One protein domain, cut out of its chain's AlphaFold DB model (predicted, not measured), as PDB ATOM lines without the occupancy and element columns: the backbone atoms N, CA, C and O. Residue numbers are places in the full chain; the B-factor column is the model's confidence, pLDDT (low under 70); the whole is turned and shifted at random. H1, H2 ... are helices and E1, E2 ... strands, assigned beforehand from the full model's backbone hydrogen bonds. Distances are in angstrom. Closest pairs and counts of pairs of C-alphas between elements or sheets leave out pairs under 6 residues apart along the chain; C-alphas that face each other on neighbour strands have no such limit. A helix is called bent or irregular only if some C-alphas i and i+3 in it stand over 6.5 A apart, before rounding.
ATOM      1  N   GLN A  33     -38.087  48.680  44.283       94.38
ATOM      2  CA  GLN A  33     -38.940  48.848  45.454       94.38
ATOM      3  C   GLN A  33     -39.993  47.742  45.452       94.38
ATOM      4  O   GLN A  33     -40.839  47.674  44.564       94.38
ATOM      5  N   VAL A  34     -39.953  46.876  46.458       95.38
ATOM      6  CA  VAL A  34     -40.865  45.739  46.580       95.38
ATOM      7  C   VAL A  34     -41.887  46.014  47.671       95.38
ATOM      8  O   VAL A  34     -41.531  46.297  48.816       95.38
ATOM      9  N   LEU A  35     -43.165  45.885  47.343       95.94
ATOM     10  CA  LEU A  35     -44.228  45.775  48.334       95.94
ATOM     11  C   LEU A  35     -44.594  44.295  48.462       95.94
ATOM     12  O   LEU A  35     -45.053  43.675  47.504       95.94
ATOM     13  N   LEU A  36     -44.367  43.737  49.650       96.25
ATOM     14  CA  LEU A  36     -44.651  42.339  49.949       96.25
ATOM     15  C   LEU A  36     -46.078  42.219  50.488       96.25
ATOM     16  O   LEU A  36     -46.383  42.715  51.571       96.25
ATOM     17  N   VAL A  37     -46.951  41.568  49.729       95.88
ATOM     18  CA  VAL A  37     -48.346  41.300  50.087       95.88
ATOM     19  C   VAL A  37     -48.458  39.868  50.576       95.88
ATOM     20  O   VAL A  37     -47.971  38.946  49.927       95.88
ATOM     21  N   HIS A  38     -49.122  39.663  51.703       94.75
ATOM     22  CA  HIS A  38     -49.392  38.335  52.237       94.75
ATOM     23  C   HIS A  38     -50.725  38.315  52.979       94.75
ATOM     24  O   HIS A  38     -51.287  39.357  53.314       94.75
ATOM     25  N   HIS A  39     -51.220  37.115  53.259       94.12
ATOM     26  CA  HIS A  39     -52.370  36.902  54.122       94.12
ATOM     27  C   HIS A  39     -51.941  35.958  55.250       94.12
ATOM     28  O   HIS A  39     -51.800  34.756  55.045       94.12
ATOM     29  N   SER A  40     -51.656  36.519  56.428       91.81
ATOM     30  CA  SER A  40     -51.202  35.761  57.601       91.81
ATOM     31  C   SER A  40     -52.126  36.013  58.788       91.81
ATOM     32  O   SER A  40     -52.332  37.159  59.200       91.81
ATOM     33  N   LYS A  41     -52.645  34.933  59.377       91.06
ATOM     34  CA  LYS A  41     -53.555  34.959  60.536       91.06
ATOM     35  C   LYS A  41     -52.820  34.654  61.838       91.06
ATOM     36  O   LYS A  41     -53.119  35.249  62.870       91.06
ATOM     37  N   THR A  42     -51.848  33.743  61.796       90.88
ATOM     38  CA  THR A  42     -51.101  33.301  62.983       90.88
ATOM     39  C   THR A  42     -49.780  34.051  63.131       90.88
ATOM     40  O   THR A  42     -49.265  34.624  62.170       90.88
ATOM     41  N   LYS A  43     -49.207  34.042  64.342       91.06
ATOM     42  CA  LYS A  43     -47.874  34.608  64.585       91.06
ATOM     43  C   LYS A  43     -46.806  33.908  63.732       91.06
ATOM     44  O   LYS A  43     -46.067  34.594  63.043       91.06
ATOM     45  N   ALA A  44     -46.815  32.575  63.682       88.38
ATOM     46  CA  ALA A  44     -45.875  31.793  62.875       88.38
ATOM     47  C   ALA A  44     -45.913  32.178  61.384       88.38
ATOM     48  O   ALA A  44     -44.881  32.434  60.778       88.38
ATOM     49  N   GLN A  45     -47.107  32.348  60.805       88.06
ATOM     50  CA  GLN A  45     -47.247  32.798  59.413       88.06
ATOM     51  C   GLN A  45     -46.740  34.227  59.178       88.06
ATOM     52  O   GLN A  45     -46.465  34.589  58.034       88.06
ATOM     53  N   LYS A  46     -46.717  35.082  60.205       91.19
ATOM     54  CA  LYS A  46     -46.151  36.436  60.116       91.19
ATOM     55  C   LYS A  46     -44.631  36.379  60.240       91.19
ATOM     56  O   LYS A  46     -43.950  37.009  59.438       91.19
ATOM     57  N   ASP A  47     -44.117  35.578  61.169       90.88
ATOM     58  CA  ASP A  47     -42.682  35.373  61.376       90.88
ATOM     59  C   ASP A  47     -42.023  34.772  60.119       90.88
ATOM     60  O   ASP A  47     -41.004  35.285  59.663       90.88
ATOM     61  N   ALA A  48     -42.669  33.805  59.459       88.19
ATOM     62  CA  ALA A  48     -42.206  33.246  58.186       88.19
ATOM     63  C   ALA A  48     -42.121  34.290  57.053       88.19
ATOM     64  O   ALA A  48     -41.185  34.295  56.255       88.19
ATOM     65  N   VAL A  49     -43.064  35.237  56.996       91.44
ATOM     66  CA  VAL A  49     -43.028  36.338  56.014       91.44
ATOM     67  C   VAL A  49     -41.863  37.284  56.289       91.44
ATOM     68  O   VAL A  49     -41.235  37.767  55.347       91.44
ATOM     69  N   LEU A  50     -41.572  37.554  57.564       92.62
ATOM     70  CA  LEU A  50     -40.425  38.371  57.955       92.62
ATOM     71  C   LEU A  50     -39.109  37.664  57.625       92.62
ATOM     72  O   LEU A  50     -38.224  38.295  57.056       92.62
ATOM     73  N   HIS A  51     -39.018  36.362  57.896       90.88
ATOM     74  CA  HIS A  51     -37.860  35.555  57.529       90.88
ATOM     75  C   HIS A  51     -37.613  35.586  56.013       90.88
ATOM     76  O   HIS A  51     -36.537  35.975  55.568       90.88
ATOM     77  N   PHE A  52     -38.645  35.310  55.210       91.38
ATOM     78  CA  PHE A  52     -38.560  35.387  53.751       91.38
ATOM     79  C   PHE A  52     -38.145  36.777  53.248       91.38
ATOM     80  O   PHE A  52     -37.310  36.894  52.349       91.38
ATOM     81  N   ARG A  53     -38.707  37.844  53.830       93.50
ATOM     82  CA  ARG A  53     -38.322  39.226  53.512       93.50
ATOM     83  C   ARG A  53     -36.828  39.441  53.743       93.50
ATOM     84  O   ARG A  53     -36.167  40.042  52.897       93.50
ATOM     85  N   ASP A  54     -36.315  38.987  54.879       92.56
ATOM     86  CA  ASP A  54     -34.922  39.192  55.255       92.56
ATOM     87  C   ASP A  54     -33.987  38.402  54.326       92.56
ATOM     88  O   ASP A  54     -33.024  38.978  53.816       92.56
ATOM     89  N   CYS A  55     -34.329  37.154  53.989       91.38
ATOM     90  CA  CYS A  55     -33.613  36.368  52.982       91.38
ATOM     91  C   CYS A  55     -33.606  37.061  51.611       91.38
ATOM     92  O   CYS A  55     -32.554  37.182  50.986       91.38
ATOM     93  N   LEU A  56     -34.748  37.585  51.152       92.00
ATOM     94  CA  LEU A  56     -34.840  38.298  49.872       92.00
ATOM     95  C   LEU A  56     -33.920  39.527  49.820       92.00
ATOM     96  O   LEU A  56     -33.269  39.771  48.805       92.00
ATOM     97  N   ILE A  57     -33.856  40.299  50.908       92.06
ATOM     98  CA  ILE A  57     -32.974  41.470  51.007       92.06
ATOM     99  C   ILE A  57     -31.503  41.036  51.013       92.06
ATOM    100  O   ILE A  57     -30.678  41.661  50.345       92.06
ATOM    101  N   GLN A  58     -31.170  39.964  51.736       91.44
ATOM    102  CA  GLN A  58     -29.808  39.429  51.807       91.44
ATOM    103  C   GLN A  58     -29.324  38.863  50.468       91.44
ATOM    104  O   GLN A  58     -28.152  39.018  50.136       91.44
ATOM    105  N   ALA A  59     -30.214  38.266  49.675       90.00
ATOM    106  CA  ALA A  59     -29.886  37.747  48.350       90.00
ATOM    107  C   ALA A  59     -29.661  38.843  47.296       90.00
ATOM    108  O   ALA A  59     -29.069  38.580  46.251       90.00
ATOM    109  N   ALA A  60     -30.116  40.074  47.551       90.25
ATOM    110  CA  ALA A  60     -29.968  41.199  46.631       90.25
ATOM    111  C   ALA A  60     -29.544  42.503  47.338       90.25
ATOM    112  O   ALA A  60     -30.259  43.514  47.234       90.25
ATOM    113  N   PRO A  61     -28.388  42.533  48.036       89.81
ATOM    114  CA  PRO A  61     -27.992  43.680  48.844       89.81
ATOM    115  C   PRO A  61     -27.899  44.950  47.998       89.81
ATOM    116  O   PRO A  61     -27.201  44.997  46.986       89.81
ATOM    117  N   GLY A  62     -28.643  45.984  48.391       87.62
ATOM    118  CA  GLY A  62     -28.671  47.272  47.694       87.62
ATOM    119  C   GLY A  62     -29.403  47.279  46.347       87.62
ATOM    120  O   GLY A  62     -29.619  48.358  45.812       87.62
ATOM    121  N   SER A  63     -29.826  46.126  45.818       91.56
ATOM    122  CA  SER A  63     -30.560  46.029  44.544       91.56
ATOM    123  C   SER A  63     -32.073  45.936  44.745       91.56
ATOM    124  O   SER A  63     -32.842  46.432  43.923       91.56
ATOM    125  N   ILE A  64     -32.509  45.338  45.857       93.69
ATOM    126  CA  ILE A  64     -33.916  45.255  46.253       93.69
ATOM    127  C   ILE A  64     -34.111  45.949  47.598       93.69
ATOM    128  O   ILE A  64     -33.361  45.741  48.551       93.69
ATOM    129  N   LYS A  65     -35.181  46.737  47.692       94.00
ATOM    130  CA  LYS A  65     -35.668  47.330  48.933       94.00
ATOM    131  C   LYS A  65     -37.125  46.946  49.139       94.00
ATOM    132  O   LYS A  65     -37.994  47.396  48.398       94.00
ATOM    133  N   VAL A  66     -37.413  46.160  50.175       94.81
ATOM    134  CA  VAL A  66     -38.802  45.902  50.574       94.81
ATOM    135  C   VAL A  66     -39.327  47.127  51.322       94.81
ATOM    136  O   VAL A  66     -38.951  47.374  52.465       94.81
ATOM    137  N   VAL A  67     -40.168  47.925  50.663       94.06
ATOM    138  CA  VAL A  67     -40.678  49.191  51.213       94.06
ATOM    139  C   VAL A  67     -41.783  48.983  52.233       94.06
ATOM    140  O   VAL A  67     -41.905  49.774  53.167       94.06
ATOM    141  N   LYS A  68     -42.604  47.941  52.055       93.88
ATOM    142  CA  LYS A  68     -43.724  47.671  52.955       93.88
ATOM    143  C   LYS A  68     -44.112  46.192  53.012       93.88
ATOM    144  O   LYS A  68     -44.306  45.533  51.993       93.88
ATOM    145  N   THR A  69     -44.272  45.779  54.264       95.12
ATOM    146  CA  THR A  69     -45.029  44.665  54.844       95.12
ATOM    147  C   THR A  69     -46.562  44.760  54.751       95.12
ATOM    148  O   THR A  69     -47.098  45.448  55.617       95.12
ATOM    149  N   VAL A  70     -47.303  44.195  53.787       94.88
ATOM    150  CA  VAL A  70     -48.783  44.327  53.770       94.88
ATOM    151  C   VAL A  70     -49.486  43.001  54.038       94.88
ATOM    152  O   VAL A  70     -49.524  42.123  53.177       94.88
ATOM    153  N   ASN A  71     -50.113  42.902  55.212       95.12
ATOM    154  CA  ASN A  71     -50.991  41.798  55.571       95.12
ATOM    155  C   ASN A  71     -52.444  42.127  55.210       95.12
ATOM    156  O   ASN A  71     -53.088  42.931  55.878       95.12
ATOM    157  N   VAL A  72     -52.992  41.479  54.188       93.31
ATOM    158  CA  VAL A  72     -54.379  41.717  53.744       93.31
ATOM    159  C   VAL A  72     -55.432  41.087  54.661       93.31
ATOM    160  O   VAL A  72     -56.621  41.336  54.487       93.31
ATOM    161  N   ALA A  73     -55.010  40.294  55.651       91.50
ATOM    162  CA  ALA A  73     -55.892  39.819  56.716       91.50
ATOM    163  C   ALA A  73     -56.216  40.918  57.750       91.50
ATOM    164  O   ALA A  73     -57.175  40.779  58.510       91.50
ATOM    165  N   ASP A  74     -55.429  42.000  57.802       89.38
ATOM    166  CA  ASP A  74     -55.654  43.098  58.742       89.38
ATOM    167  C   ASP A  74     -56.773  44.010  58.216       89.38
ATOM    168  O   ASP A  74     -56.725  44.466  57.082       89.38
ATOM    169  N   GLN A  75     -57.778  44.343  59.026       77.75
ATOM    170  CA  GLN A  75     -58.950  45.114  58.565       77.75
ATOM    171  C   GLN A  75     -58.626  46.528  58.047       77.75
ATOM    172  O   GLN A  75     -59.440  47.137  57.357       77.75
ATOM    173  N   THR A  76     -57.453  47.058  58.388       83.94
ATOM    174  CA  THR A  76     -57.021  48.429  58.091       83.94
ATOM    175  C   THR A  76     -55.817  48.476  57.151       83.94
ATOM    176  O   THR A  76     -55.045  49.434  57.179       83.94
ATOM    177  N   TYR A  77     -55.616  47.441  56.328       86.31
ATOM    178  CA  TYR A  77     -54.470  47.413  55.427       86.31
ATOM    179  C   TYR A  77     -54.533  48.548  54.392       86.31
ATOM    180  O   TYR A  77     -55.549  48.810  53.751       86.31
ATOM    181  N   GLU A  78     -53.389  49.189  54.176       86.56
ATOM    182  CA  GLU A  78     -53.196  50.149  53.093       86.56
ATOM    183  C   GLU A  78     -52.262  49.541  52.055       86.56
ATOM    184  O   GLU A  78     -51.043  49.458  52.261       86.56
ATOM    185  N   LEU A  79     -52.858  49.114  50.946       89.75
ATOM    186  CA  LEU A  79     -52.161  48.604  49.777       89.75
ATOM    187  C   LEU A  79     -52.230  49.630  48.644       89.75
ATOM    188  O   LEU A  79     -53.296  50.205  48.400       89.75
ATOM    189  N   GLN A  80     -51.099  49.819  47.973       91.31
ATOM    190  CA  GLN A  80     -50.982  50.664  46.789       91.31
ATOM    191  C   GLN A  80     -51.878  50.144  45.657       91.31
ATOM    192  O   GLN A  80     -52.241  48.972  45.649       91.31
ATOM    193  N   ASP A  81     -52.287  51.009  44.739       90.62
ATOM    194  CA  ASP A  81     -53.010  50.602  43.533       90.62
ATOM    195  C   ASP A  81     -52.057  50.493  42.333       90.62
ATOM    196  O   ASP A  81     -50.837  50.649  42.462       90.62
ATOM    197  N   VAL A  82     -52.608  50.190  41.159       90.81
ATOM    198  CA  VAL A  82     -51.840  50.062  39.915       90.81
ATOM    199  C   VAL A  82     -51.028  51.317  39.560       90.81
ATOM    200  O   VAL A  82     -49.937  51.185  39.019       90.81
ATOM    201  N   SER A  83     -51.454  52.520  39.964       90.50
ATOM    202  CA  SER A  83     -50.707  53.750  39.656       90.50
ATOM    203  C   SER A  83     -49.327  53.786  40.323       90.50
ATOM    204  O   SER A  83     -48.378  54.370  39.796       90.50
ATOM    205  N   TRP A  84     -49.179  53.110  41.467       92.56
ATOM    206  CA  TRP A  84     -47.879  52.923  42.100       92.56
ATOM    207  C   TRP A  84     -47.003  51.957  41.302       92.56
ATOM    208  O   TRP A  84     -45.800  52.179  41.203       92.56
ATOM    209  N   LEU A  85     -47.583  50.909  40.713       89.38
ATOM    210  CA  LEU A  85     -46.854  49.967  39.863       89.38
ATOM    211  C   LEU A  85     -46.368  50.598  38.558       89.38
ATOM    212  O   LEU A  85     -45.288  50.227  38.099       89.38
ATOM    213  N   ASP A  86     -47.108  51.559  38.004       87.44
ATOM    214  CA  ASP A  86     -46.722  52.291  36.791       87.44
ATOM    215  C   ASP A  86     -45.459  53.145  37.006       87.44
ATOM    216  O   ASP A  86     -44.657  53.353  36.086       87.44
ATOM    217  N   ALA A  87     -45.221  53.606  38.239       87.88
ATOM    218  CA  ALA A  87     -43.997  54.320  38.585       87.88
ATOM    219  C   ALA A  87     -42.761  53.404  38.509       87.88
ATOM    220  O   ALA A  87     -42.806  52.213  38.810       87.88
ATOM    221  N   LEU A  88     -41.628  53.974  38.084       83.19
ATOM    222  CA  LEU A  88     -40.390  53.227  37.846       83.19
ATOM    223  C   LEU A  88     -39.932  52.423  39.074       83.19
ATOM    224  O   LEU A  88     -39.974  52.911  40.201       83.19
ATOM    225  N   ASN A  89     -39.416  51.219  38.808       89.69
ATOM    226  CA  ASN A  89     -38.779  50.305  39.765       89.69
ATOM    227  C   ASN A  89     -39.685  49.673  40.831       89.69
ATOM    228  O   ASN A  89     -39.176  48.949  41.686       89.69
ATOM    229  N   ASN A  90     -40.999  49.873  40.764       93.25
ATOM    230  CA  ASN A  90     -41.937  49.324  41.737       93.25
ATOM    231  C   ASN A  90     -42.419  47.923  41.349       93.25
ATOM    232  O   ASN A  90     -42.753  47.666  40.196       93.25
ATOM    233  N   VAL A  91     -42.459  47.016  42.323       93.25
ATOM    234  CA  VAL A  91     -42.863  45.615  42.153       93.25
ATOM    235  C   VAL A  91     -43.774  45.214  43.307       93.25
ATOM    236  O   VAL A  91     -43.485  45.498  44.472       93.25
ATOM    237  N   ILE A  92     -44.871  44.524  42.996       94.38
ATOM    238  CA  ILE A  92     -45.689  43.841  44.000       94.38
ATOM    239  C   ILE A  92     -45.245  42.382  44.041       94.38
ATOM    240  O   ILE A  92     -45.301  41.688  43.028       94.38
ATOM    241  N   LEU A  93     -44.846  41.910  45.217       94.88
ATOM    242  CA  LEU A  93     -44.557  40.503  45.463       94.88
ATOM    243  C   LEU A  93     -45.669  39.922  46.336       94.88
ATOM    244  O   LEU A  93     -45.859  40.371  47.461       94.88
ATOM    245  N   ILE A  94     -46.421  38.948  45.832       94.19
ATOM    246  CA  ILE A  94     -47.560  38.346  46.534       94.19
ATOM    247  C   ILE A  94     -47.166  36.967  47.045       94.19
ATOM    248  O   ILE A  94     -46.987  36.048  46.251       94.19
ATOM    249  N   ARG A  95     -47.091  36.790  48.364       92.81
ATOM    250  CA  ARG A  95     -47.021  35.454  48.956       92.81
ATOM    251  C   ARG A  95     -48.379  34.771  48.829       92.81
ATOM    252  O   ARG A  95     -49.373  35.242  49.379       92.81
ATOM    253  N   LEU A  96     -48.386  33.629  48.159       90.50
ATOM    254  CA  LEU A  96     -49.537  32.765  47.988       90.50
ATOM    255  C   LEU A  96     -49.582  31.708  49.085       90.50
ATOM    256  O   LEU A  96     -48.626  30.961  49.278       90.50
ATOM    257  N   ASN A  97     -50.747  31.607  49.717       86.31
ATOM    258  CA  ASN A  97     -51.123  30.506  50.589       86.31
ATOM    259  C   ASN A  97     -52.376  29.847  50.002       86.31
ATOM    260  O   ASN A  97     -53.312  30.582  49.669       86.31
ATOM    261  N   PRO A  98     -52.444  28.506  49.893       85.75
ATOM    262  CA  PRO A  98     -53.597  27.820  49.305       85.75
ATOM    263  C   PRO A  98     -54.945  28.217  49.910       85.75
ATOM    264  O   PRO A  98     -55.921  28.393  49.187       85.75
ATOM    265  N   GLU A  99     -54.988  28.419  51.225       87.19
ATOM    266  CA  GLU A  99     -56.215  28.760  51.954       87.19
ATOM    267  C   GLU A  99     -56.719  30.185  51.687       87.19
ATOM    268  O   GLU A  99     -57.894  30.477  51.905       87.19
ATOM    269  N   ASP A 100     -55.850  31.077  51.207       88.94
ATOM    270  CA  ASP A 100     -56.123  32.513  51.135       88.94
ATOM    271  C   ASP A 100     -56.109  33.056  49.691       88.94
ATOM    272  O   ASP A 100     -56.217  34.268  49.474       88.94
ATOM    273  N   ILE A 101     -56.036  32.169  48.687       89.81
ATOM    274  CA  ILE A 101     -56.028  32.534  47.258       89.81
ATOM    275  C   ILE A 101     -57.224  33.407  46.885       89.81
ATOM    276  O   ILE A 101     -57.051  34.409  46.196       89.81
ATOM    277  N   SER A 102     -58.422  33.089  47.375       89.62
ATOM    278  CA  SER A 102     -59.627  33.879  47.094       89.62
ATOM    279  C   SER A 102     -59.521  35.315  47.617       89.62
ATOM    280  O   SER A 102     -59.895  36.257  46.916       89.62
ATOM    281  N   SER A 103     -58.970  35.505  48.821       90.75
ATOM    282  CA  SER A 103     -58.758  36.835  49.403       90.75
ATOM    283  C   SER A 103     -57.732  37.631  48.598       90.75
ATOM    284  O   SER A 103     -57.984  38.779  48.237       90.75
ATOM    285  N   LEU A 104     -56.605  37.006  48.244       91.94
ATOM    286  CA  LEU A 104     -55.555  37.637  47.438       91.94
ATOM    287  C   LEU A 104     -56.049  37.980  46.025       91.94
ATOM    288  O   LEU A 104     -55.790  39.072  45.525       91.94
ATOM    289  N   ALA A 105     -56.834  37.101  45.405       90.44
ATOM    290  CA  ALA A 105     -57.460  37.342  44.110       90.44
ATOM    291  C   ALA A 105     -58.417  38.545  44.131       90.44
ATOM    292  O   ALA A 105     -58.464  39.319  43.174       90.44
ATOM    293  N   ASN A 106     -59.170  38.727  45.219       90.56
ATOM    294  CA  ASN A 106     -60.029  39.900  45.388       90.56
ATOM    295  C   ASN A 106     -59.207  41.181  45.511       90.56
ATOM    296  O   ASN A 106     -59.543  42.176  44.873       90.56
ATOM    297  N   VAL A 107     -58.106  41.143  46.261       91.75
ATOM    298  CA  VAL A 107     -57.192  42.281  46.409       91.75
ATOM    299  C   VAL A 107     -56.606  42.704  45.060       91.75
ATOM    300  O   VAL A 107     -56.631  43.888  44.729       91.75
ATOM    301  N   VAL A 108     -56.145  41.745  44.251       91.75
ATOM    302  CA  VAL A 108     -55.604  41.998  42.902       91.75
ATOM    303  C   VAL A 108     -56.622  42.733  42.024       91.75
ATOM    304  O   VAL A 108     -56.276  43.717  41.373       91.75
ATOM    305  N   ARG A 109     -57.890  42.301  42.044       91.06
ATOM    306  CA  ARG A 109     -58.969  42.964  41.293       91.06
ATOM    307  C   ARG A 109     -59.279  44.353  41.840       91.06
ATOM    308  O   ARG A 109     -59.354  45.308  41.080       91.06
ATOM    309  N   GLN A 110     -59.429  44.482  43.158       91.25
ATOM    310  CA  GLN A 110     -59.780  45.750  43.809       91.25
ATOM    311  C   GLN A 110     -58.721  46.839  43.613       91.25
ATOM    312  O   GLN A 110     -59.058  48.019  43.618       91.25
ATOM    313  N   LYS A 111     -57.450  46.457  43.454       92.75
ATOM    314  CA  LYS A 111     -56.334  47.390  43.243       92.75
ATOM    315  C   LYS A 111     -56.008  47.662  41.777       92.75
ATOM    316  O   LYS A 111     -55.070  48.407  41.507       92.75
ATOM    317  N   GLY A 112     -56.789  47.102  40.850       90.62
ATOM    318  CA  GLY A 112     -56.600  47.314  39.414       90.62
ATOM    319  C   GLY A 112     -55.333  46.660  38.869       90.62
ATOM    320  O   GLY A 112     -54.818  47.077  37.842       90.62
ATOM    321  N   TYR A 113     -54.799  45.644  39.553       91.88
ATOM    322  CA  TYR A 113     -53.638  44.897  39.062       91.88
ATOM    323  C   TYR A 113     -53.991  43.971  37.892       91.88
ATOM    324  O   TYR A 113     -53.094  43.433  37.249       91.88
ATOM    325  N   LEU A 114     -55.285  43.754  37.657       90.75
ATOM    326  CA  LEU A 114     -55.817  43.162  36.439       90.75
ATOM    327  C   LEU A 114     -56.389  44.281  35.579       90.75
ATOM    328  O   LEU A 114     -57.177  45.082  36.083       90.75
ATOM    329  N   ASP A 115     -55.998  44.313  34.310       88.38
ATOM    330  CA  ASP A 115     -56.574  45.236  33.339       88.38
ATOM    331  C   ASP A 115     -57.985  44.795  32.892       88.38
ATOM    332  O   ASP A 115     -58.494  43.734  33.276       88.38
ATOM    333  N   ASP A 116     -58.611  45.597  32.028       87.12
ATOM    334  CA  ASP A 116     -59.952  45.332  31.487       87.12
ATOM    335  C   ASP A 116     -60.037  44.028  30.665       87.12
ATOM    336  O   ASP A 116     -61.114  43.454  30.490       87.12
ATOM    337  N   ASN A 117     -58.899  43.525  30.182       87.94
ATOM    338  CA  ASN A 117     -58.776  42.281  29.429       87.94
ATOM    339  C   ASN A 117     -58.411  41.080  30.325       87.94
ATOM    340  O   ASN A 117     -58.217  39.966  29.822       87.94
ATOM    341  N   ASN A 118     -58.384  41.279  31.647       88.44
ATOM    342  CA  ASN A 118     -57.944  40.336  32.674       88.44
ATOM    343  C   ASN A 118     -56.459  39.952  32.582       88.44
ATOM    344  O   ASN A 118     -56.073  38.866  33.010       88.44
ATOM    345  N   TYR A 119     -55.601  40.806  32.049       89.69
ATOM    346  CA  TYR A 119     -54.161  40.624  32.128       89.69
ATOM    347  C   TYR A 119     -53.612  41.133  33.455       89.69
ATOM    348  O   TYR A 119     -53.851  42.265  33.865       89.69
ATOM    349  N   LEU A 120     -52.878  40.262  34.147       89.56
ATOM    350  CA  LEU A 120     -52.189  40.595  35.384       89.56
ATOM    351  C   LEU A 120     -50.957  41.436  35.056       89.56
ATOM    352  O   LEU A 120     -50.113  41.014  34.260       89.56
ATOM    353  N   HIS A 121     -50.850  42.587  35.711       90.00
ATOM    354  CA  HIS A 121     -49.767  43.542  35.528       90.00
ATOM    355  C   HIS A 121     -48.391  42.860  35.641       90.00
ATOM    356  O   HIS A 121     -48.132  42.108  36.584       90.00
ATOM    357  N   GLY A 122     -47.484  43.143  34.697       88.25
ATOM    358  CA  GLY A 122     -46.185  42.459  34.585       88.25
ATOM    359  C   GLY A 122     -45.352  42.511  35.871       88.25
ATOM    360  O   GLY A 122     -44.769  41.515  36.288       88.25
ATOM    361  N   ARG A 123     -45.384  43.643  36.576       90.75
ATOM    362  CA  ARG A 123     -44.673  43.857  37.853       90.75
ATOM    363  C   ARG A 123     -45.350  43.262  39.098       90.75
ATOM    364  O   ARG A 123     -44.945  43.571  40.217       90.75
ATOM    365  N   VAL A 124     -46.382  42.434  38.932       92.06
ATOM    366  CA  VAL A 124     -46.970  41.639  40.020       92.06
ATOM    367  C   VAL A 124     -46.406  40.230  39.936       92.06
ATOM    368  O   VAL A 124     -46.744  39.474  39.033       92.06
ATOM    369  N   ILE A 125     -45.559  39.850  40.881       92.62
ATOM    370  CA  ILE A 125     -44.943  38.522  40.943       92.62
ATOM    371  C   ILE A 125     -45.580  37.777  42.109       92.62
ATOM    372  O   ILE A 125     -45.651  38.322  43.208       92.62
ATOM    373  N   ALA A 126     -46.045  36.549  41.901       92.00
ATOM    374  CA  ALA A 126     -46.493  35.718  43.008       92.00
ATOM    375  C   ALA A 126     -45.412  34.718  43.416       92.00
ATOM    376  O   ALA A 126     -44.624  34.256  42.594       92.00
ATOM    377  N   VAL A 127     -45.374  34.385  44.699       92.06
ATOM    378  CA  VAL A 127     -44.449  33.412  45.271       92.06
ATOM    379  C   VAL A 127     -45.216  32.461  46.175       92.06
ATOM    380  O   VAL A 127     -45.975  32.889  47.039       92.06
ATOM    381  N   ALA A 128     -45.031  31.168  45.971       89.38
ATOM    382  CA  ALA A 128     -45.607  30.109  46.774       89.38
ATOM    383  C   ALA A 128     -44.505  29.329  47.489       89.38
ATOM    384  O   ALA A 128     -43.426  29.072  46.941       89.38
ATOM    385  N   PHE A 129     -44.823  28.919  48.708       80.31
ATOM    386  CA  PHE A 129     -44.047  27.962  49.476       80.31
ATOM    387  C   PHE A 129     -44.624  26.576  49.166       80.31
ATOM    388  O   PHE A 129     -45.842  26.392  49.166       80.31
ATOM    389  N   GLY A 130     -43.764  25.642  48.766       78.31
ATOM    390  CA  GLY A 130     -44.143  24.322  48.264       78.31
ATOM    391  C   GLY A 130     -43.682  24.047  46.830       78.31
ATOM    392  O   GLY A 130     -43.014  24.856  46.182       78.31
ATOM    393  N   LYS A 131     -44.031  22.856  46.335       78.88
ATOM    394  CA  LYS A 131     -43.552  22.312  45.048       78.88
ATOM    395  C   LYS A 131     -44.295  22.864  43.827       78.88
ATOM    396  O   LYS A 131     -43.817  22.711  42.705       78.88
ATOM    397  N   SER A 132     -45.451  23.488  44.033       82.25
ATOM    398  CA  SER A 132     -46.322  23.994  42.971       82.25
ATOM    399  C   SER A 132     -47.100  25.221  43.432       82.25
ATOM    400  O   SER A 132     -47.354  25.390  44.625       82.25
ATOM    401  N   LEU A 133     -47.538  26.044  42.477       85.56
ATOM    402  CA  LEU A 133     -48.432  27.159  42.766       85.56
ATOM    403  C   LEU A 133     -49.773  26.625  43.277       85.56
ATOM    404  O   LEU A 133     -50.244  25.595  42.781       85.56
ATOM    405  N   PRO A 134     -50.413  27.311  44.233       85.69
ATOM    406  CA  PRO A 134     -51.732  26.915  44.679       85.69
ATOM    407  C   PRO A 134     -52.762  27.004  43.553       85.69
ATOM    408  O   PRO A 134     -52.779  27.956  42.767       85.69
ATOM    409  N   THR A 135     -53.659  26.021  43.506       85.50
ATOM    410  CA  THR A 135     -54.779  26.002  42.563       85.50
ATOM    411  C   THR A 135     -55.616  27.275  42.693       85.50
ATOM    412  O   THR A 135     -55.945  27.704  43.797       85.50
ATOM    413  N   GLY A 136     -55.993  27.864  41.556       83.81
ATOM    414  CA  GLY A 136     -56.752  29.119  41.509       83.81
ATOM    415  C   GLY A 136     -55.884  30.376  41.400       83.81
ATOM    416  O   GLY A 136     -56.431  31.479  41.427       83.81
ATOM    417  N   TRP A 137     -54.561  30.212  41.263       85.88
ATOM    418  CA  TRP A 137     -53.647  31.272  40.851       85.88
ATOM    419  C   TRP A 137     -53.102  31.044  39.423       85.88
ATOM    420  O   TRP A 137     -52.731  29.912  39.104       85.88
ATOM    421  N   PRO A 138     -53.007  32.087  38.572       86.44
ATOM    422  CA  PRO A 138     -53.533  33.439  38.779       86.44
ATOM    423  C   PRO A 138     -55.068  33.427  38.932       86.44
ATOM    424  O   PRO A 138     -55.697  32.410  38.631       86.44
ATOM    425  N   PRO A 139     -55.687  34.511  39.443       84.25
ATOM    426  CA  PRO A 139     -57.127  34.552  39.692       84.25
ATOM    427  C   PRO A 139     -57.942  34.078  38.486       84.25
ATOM    428  O   PRO A 139     -57.612  34.433  37.363       84.25
ATOM    429  N   ASN A 140     -59.031  33.326  38.685       80.25
ATOM    430  CA  ASN A 140     -59.843  32.826  37.564       80.25
ATOM    431  C   ASN A 140     -60.158  33.913  36.520       80.25
ATOM    432  O   ASN A 140     -60.625  35.001  36.873       80.25
ATOM    433  N   GLY A 141     -59.912  33.580  35.249       77.06
ATOM    434  CA  GLY A 141     -60.049  34.484  34.105       77.06
ATOM    435  C   GLY A 141     -58.813  35.341  33.821       77.06
ATOM    436  O   GLY A 141     -58.727  35.907  32.734       77.06
ATOM    437  N   ALA A 142     -57.850  35.397  34.747       82.94
ATOM    438  CA  ALA A 142     -56.629  36.163  34.579       82.94
ATOM    439  C   ALA A 142     -55.643  35.489  33.622       82.94
ATOM    440  O   ALA A 142     -55.465  34.269  33.617       82.94
ATOM    441  N   LYS A 143     -54.958  36.321  32.845       82.69
ATOM    442  CA  LYS A 143     -53.891  35.954  31.921       82.69
ATOM    443  C   LYS A 143     -52.608  36.687  32.301       82.69
ATOM    444  O   LYS A 143     -52.632  37.696  32.997       82.69
ATOM    445  N   ARG A 144     -51.475  36.191  31.816       76.88
ATOM    446  CA  ARG A 144     -50.177  36.874  31.878       76.88
ATOM    447  C   ARG A 144     -49.845  37.368  30.473       76.88
ATOM    448  O   ARG A 144     -49.892  36.568  29.544       76.88
ATOM    449  N   GLU A 145     -49.535  38.653  30.311       65.62
ATOM    450  CA  GLU A 145     -49.041  39.165  29.017       65.62
ATOM    451  C   GLU A 145     -47.629  38.662  28.740       65.62
ATOM    452  O   GLU A 145     -47.301  38.292  27.617       65.62
ATOM    453  N   ASN A 146     -46.808  38.606  29.791       63.41
ATOM    454  CA  ASN A 146     -45.424  38.183  29.714       63.41
ATOM    455  C   ASN A 146     -45.227  36.854  30.456       63.41
ATOM    456  O   ASN A 146     -45.316  36.797  31.683       63.41
ATOM    457  N   LEU A 147     -44.962  35.787  29.698       56.28
ATOM    458  CA  LEU A 147     -44.704  34.441  30.221       56.28
ATOM    459  C   LEU A 147     -43.362  34.333  30.966       56.28
ATOM    460  O   LEU A 147     -43.176  33.391  31.742       56.28
ATOM    461  N   ASP A 148     -42.443  35.282  30.760       51.59
ATOM    462  CA  ASP A 148     -41.129  35.286  31.411       51.59
ATOM    463  C   ASP A 148     -41.190  35.805  32.857       51.59
ATOM    464  O   ASP A 148     -40.315  35.490  33.667       51.59
ATOM    465  N   LEU A 149     -42.257  36.526  33.229       60.75
ATOM    466  CA  LEU A 149     -42.528  36.954  34.605       60.75
ATOM    467  C   LEU A 149     -43.318  35.856  35.318       60.75
ATOM    468  O   LEU A 149     -44.547  35.864  35.393       60.75
ATOM    469  N   LYS A 150     -42.569  34.852  35.776       71.19
ATOM    470  CA  LYS A 150     -43.108  33.632  36.379       71.19
ATOM    471  C   LYS A 150     -43.549  33.870  37.816       71.19
ATOM    472  O   LYS A 150     -42.896  34.576  38.577       71.19
ATOM    473  N   ASP A 151     -44.632  33.209  38.191       82.06
ATOM    474  CA  ASP A 151     -44.934  32.956  39.590       82.06
ATOM    475  C   ASP A 151     -43.965  31.881  40.112       82.06
ATOM    476  O   ASP A 151     -43.691  30.881  39.441       82.06
ATOM    477  N   PHE A 152     -43.398  32.108  41.293       84.81
ATOM    478  CA  PHE A 152     -42.313  31.304  41.845       84.81
ATOM    479  C   PHE A 152     -42.825  30.262  42.825       84.81
ATOM    480  O   PHE A 152     -43.709  30.526  43.631       84.81
ATOM    481  N   CYS A 153     -42.213  29.082  42.792       85.12
ATOM    482  CA  CYS A 153     -42.340  28.071  43.835       85.12
ATOM    483  C   CYS A 153     -40.968  27.884  44.466       85.12
ATOM    484  O   CYS A 153     -40.016  27.504  43.774       85.12
ATOM    485  N   LEU A 154     -40.867  28.162  45.762       82.25
ATOM    486  CA  LEU A 154     -39.602  28.049  46.487       82.25
ATOM    487  C   LEU A 154     -39.276  26.599  46.865       82.25
ATOM    488  O   LEU A 154     -38.158  26.326  47.274       82.25
ATOM    489  N   GLY A 155     -40.209  25.658  46.678       72.06
ATOM    490  CA  GLY A 155     -39.968  24.225  46.879       72.06
ATOM    491  C   GLY A 155     -39.971  23.773  48.338       72.06
ATOM    492  O   GLY A 155     -39.967  22.570  48.580       72.06
ATOM    493  N   LEU A 156     -40.026  24.708  49.287       73.31
ATOM    494  CA  LEU A 156     -39.984  24.421  50.718       73.31
ATOM    495  C   LEU A 156     -41.337  23.940  51.240       73.31
ATOM    496  O   LEU A 156     -42.356  24.584  50.992       73.31
ATOM    497  N   GLU A 157     -41.344  22.822  51.964       68.00
ATOM    498  CA  GLU A 157     -42.541  22.340  52.664       68.00
ATOM    499  C   GLU A 157     -42.742  23.080  53.997       68.00
ATOM    500  O   GLU A 157     -43.891  23.354  54.347       68.00
ATOM    501  N   ASN A 158     -41.660  23.494  54.678       66.06
ATOM    502  CA  ASN A 158     -41.722  24.413  55.817       66.06
ATOM    503  C   ASN A 158     -41.077  25.757  55.473       66.06
ATOM    504  O   ASN A 158     -39.992  25.833  54.912       66.06
ATOM    505  N   GLU A 159     -41.733  26.848  55.853       65.81
ATOM    506  CA  GLU A 159     -41.280  28.209  55.521       65.81
ATOM    507  C   GLU A 159     -40.131  28.717  56.407       65.81
ATOM    508  O   GLU A 159     -39.619  29.811  56.179       65.81
ATOM    509  N   GLU A 160     -39.765  27.935  57.423       66.88
ATOM    510  CA  GLU A 160     -38.607  28.153  58.297       66.88
ATOM    511  C   GLU A 160     -37.347  27.443  57.775       66.88
ATOM    512  O   GLU A 160     -36.262  27.647  58.319       66.88
ATOM    513  N   ASP A 161     -37.489  26.608  56.739       73.50
ATOM    514  CA  ASP A 161     -36.364  25.926  56.111       73.50
ATOM    515  C   ASP A 161     -35.511  26.927  55.315       73.50
ATOM    516  O   ASP A 161     -36.003  27.913  54.760       73.50
ATOM    517  N   GLU A 162     -34.212  26.652  55.231       74.50
ATOM    518  CA  GLU A 162     -33.280  27.480  54.471       74.50
ATOM    519  C   GLU A 162     -33.620  27.434  52.972       74.50
ATOM    520  O   GLU A 162     -33.783  26.365  52.375       74.50
ATOM    521  N   PHE A 163     -33.751  28.606  52.346       76.56
ATOM    522  CA  PHE A 163     -34.051  28.698  50.920       76.56
ATOM    523  C   PHE A 163     -32.868  28.215  50.086       76.56
ATOM    524  O   PHE A 163     -31.733  28.620  50.309       76.56
ATOM    525  N   GLU A 164     -33.141  27.437  49.038       78.62
ATOM    526  CA  GLU A 164     -32.123  27.176  48.026       78.62
ATOM    527  C   GLU A 164     -31.682  28.498  47.375       78.62
ATOM    528  O   GLU A 164     -32.491  29.186  46.737       78.62
ATOM    529  N   ASP A 165     -30.386  28.811  47.451       76.88
ATOM    530  CA  ASP A 165     -29.793  30.016  46.853       76.88
ATOM    531  C   ASP A 165     -30.196  30.202  45.386       76.88
ATOM    532  O   ASP A 165     -30.453  31.318  44.930       76.88
ATOM    533  N   SER A 166     -30.304  29.101  44.637       82.44
ATOM    534  CA  SER A 166     -30.695  29.118  43.226       82.44
ATOM    535  C   SER A 166     -32.129  29.624  43.010       82.44
ATOM    536  O   SER A 166     -32.389  30.378  42.066       82.44
ATOM    537  N   LYS A 167     -33.065  29.261  43.897       85.56
ATOM    538  CA  LYS A 167     -34.473  29.677  43.838       85.56
ATOM    539  C   LYS A 167     -34.613  31.143  44.196       85.56
ATOM    540  O   LYS A 167     -35.284  31.886  43.479       85.56
ATOM    541  N   LEU A 168     -33.935  31.560  45.259       87.38
ATOM    542  CA  LEU A 168     -33.956  32.941  45.714       87.38
ATOM    543  C   LEU A 168     -33.284  33.871  44.692       87.38
ATOM    544  O   LEU A 168     -33.862  34.888  44.319       87.38
ATOM    545  N   SER A 169     -32.144  33.467  44.124       87.94
ATOM    546  CA  SER A 169     -31.464  34.196  43.040       87.94
ATOM    547  C   SER A 169     -32.322  34.311  41.776       87.94
ATOM    548  O   SER A 169     -32.320  35.343  41.100       87.94
ATOM    549  N   SER A 170     -33.093  33.267  41.456       89.25
ATOM    550  CA  SER A 170     -34.031  33.292  40.328       89.25
ATOM    551  C   SER A 170     -35.168  34.289  40.564       89.25
ATOM    552  O   SER A 170     -35.508  35.056  39.662       89.25
ATOM    553  N   LEU A 171     -35.723  34.324  41.782       91.50
ATOM    554  CA  LEU A 171     -36.740  35.305  42.164       91.50
ATOM    555  C   LEU A 171     -36.190  36.736  42.094       91.50
ATOM    556  O   LEU A 171     -36.830  37.610  41.513       91.50
ATOM    557  N   VAL A 172     -34.987  36.968  42.629       91.25
ATOM    558  CA  VAL A 172     -34.291  38.260  42.529       91.25
ATOM    559  C   VAL A 172     -34.157  38.674  41.066       91.25
ATOM    560  O   VAL A 172     -34.533  39.787  40.706       91.25
ATOM    561  N   SER A 173     -33.701  37.768  40.202       90.44
ATOM    562  CA  SER A 173     -33.531  38.042  38.773       90.44
ATOM    563  C   SER A 173     -34.845  38.457  38.102       90.44
ATOM    564  O   SER A 173     -34.857  39.413  37.329       90.44
ATOM    565  N   ALA A 174     -35.967  37.813  38.437       90.00
ATOM    566  CA  ALA A 174     -37.277  38.197  37.907       90.00
ATOM    567  C   ALA A 174     -37.772  39.549  38.432       90.00
ATOM    568  O   ALA A 174     -38.310  40.340  37.657       90.00
ATOM    569  N   ILE A 175     -37.546  39.860  39.712       90.88
ATOM    570  CA  ILE A 175     -37.845  41.190  40.266       90.88
ATOM    571  C   ILE A 175     -37.050  42.257  39.504       90.88
ATOM    572  O   ILE A 175     -37.619  43.260  39.066       90.88
ATOM    573  N   MET A 176     -35.757  42.019  39.273       89.88
ATOM    574  CA  MET A 176     -34.888  42.944  38.542       89.88
ATOM    575  C   MET A 176     -35.267  43.083  37.063       89.88
ATOM    576  O   MET A 176     -35.140  44.178  36.511       89.88
ATOM    577  N   ALA A 177     -35.763  42.015  36.433       86.31
ATOM    578  CA  ALA A 177     -36.171  41.994  35.029       86.31
ATOM    579  C   ALA A 177     -37.594  42.523  34.775       86.31
ATOM    580  O   ALA A 177     -37.937  42.788  33.625       86.31
ATOM    581  N   SER A 178     -38.419  42.692  35.815       82.69
ATOM    582  CA  SER A 178     -39.799  43.169  35.665       82.69
ATOM    583  C   SER A 178     -39.863  44.572  35.041       82.69
ATOM    584  O   SER A 178     -39.227  45.521  35.515       82.69
TER     585      SER A 178
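AT A GLANCE: This is residues 33 to 178 of the 179 residues of the protein "uncharacterized protein LOC116295206" of Actinia tenebrosa (UniProt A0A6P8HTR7). A strongly twisted sheet of four parallel strands, E2, E1, E3 and E4 in that order, forms the core, with H1 and H4 over one face and H3 over the opposite face: three layers. A long stretch with no named element, residues 129 to 164, runs past the E4 edge, and its residues 152 to 153 pair with residues 127 to 128 of E4. The printed part has 146 residues, with four named helices and four named strands in the order E1, H1, E2, H2, E3, H3, E4, H4; the class is mixed, helices and strands. The whole is compact, with a radius of gyration of the C-alphas of 14.0 A, and rounded, spanning 39 by 31 by 28 A.

HOW THE PARTS SIT: E1, residues 33 to 38, is an inner strand of the sheet. H1, residues 43 to 59, is on the sheet at a height of 9.4 A, over E1 and E2, residues 64 to 71. On the local plane H1 and E1 stand at 23 degrees, and H1 runs along the strands. The closest C-alphas of H1 and E2 are those of Ile 57 and Ile 64, 6.1 A apart. E2 is an edge strand that bends by 55 degrees at residue 67; it is parallel to E1 at 27 degrees, with N 34 and O 65 within hydrogen-bond range at 2.8 A. E1, H1 and E2 form a strand-helix-strand unit, two parallel neighbour strands with a helix between them along the chain, and its crossover is right-handed. H2, residues 82 to 86, only grazes the sheet with its residues 82 to 85. E2, H2 and E3, residues 90 to 96, form a split unit, with E1 between the two strands in the sheet, again right-handed. E3 is parallel to E1 at 22 degrees, with N 37 and O 93 at 2.8 A. H3, residues 98 to 110, is on the sheet at a height of 9.4 A, on the opposite face from H1. It is irregular, C-alphas 99 and 102 being 7.8 A apart, and runs along the strands, at 7 degrees to E3 on the local plane. E3, H3 and E4, residues 124 to 128, form another right-handed strand-helix-strand unit. E4, the other edge strand, is parallel to E3 at 28 degrees, with N 94 and O 125 at 2.8 A. H4, residues 165 to 177, is on the sheet at a height of 7.8 A; its closest C-alpha pair with E3 is Ile 175 and Val 91, 7.0 A apart. H4 touches H1, about perpendicular at 75 degrees, with residues 56 to 59 of H1 alone; the closest C-alphas are those of Ala 59 and Ser 169, 6.6 A apart. H1 and H3 are apart, as are H3 and H4. Every O i to N i+4 pair is within hydrogen-bond range in H2 and H4, against 12 of 13 in H1 and 7 of 9 in H3.

IN THESE COORDINATES: E1 begins at C-alpha 33, at (-38.940, 48.848, 45.454), and measures 16.3 A from first to last C-alpha. H1 measures 24.4 A, E2 19.8 A, H2 6.4 A, E3 19.3 A, H3 19.7 A and E4 13.4 A. E4 ends at C-alpha 128, at (-45.607, 30.109, 46.774). H4 measures 18.0 A and ends at C-alpha 177, at (-36.171, 41.994, 35.029).

THE WHOLE: The two C-alphas farthest apart are those of Asp 116 and Glu 162, 39.5 A. The printed part has no cut. The links H3 to E4, 13 residues, and E4 to H4, 36 residues, are long; residues 119 to 120 of the first pair with residues 143 to 144 of the second, parallel. The mean pLDDT of the printed part is 86.9, and residues 145 to 149 and 157 to 160 are under 70.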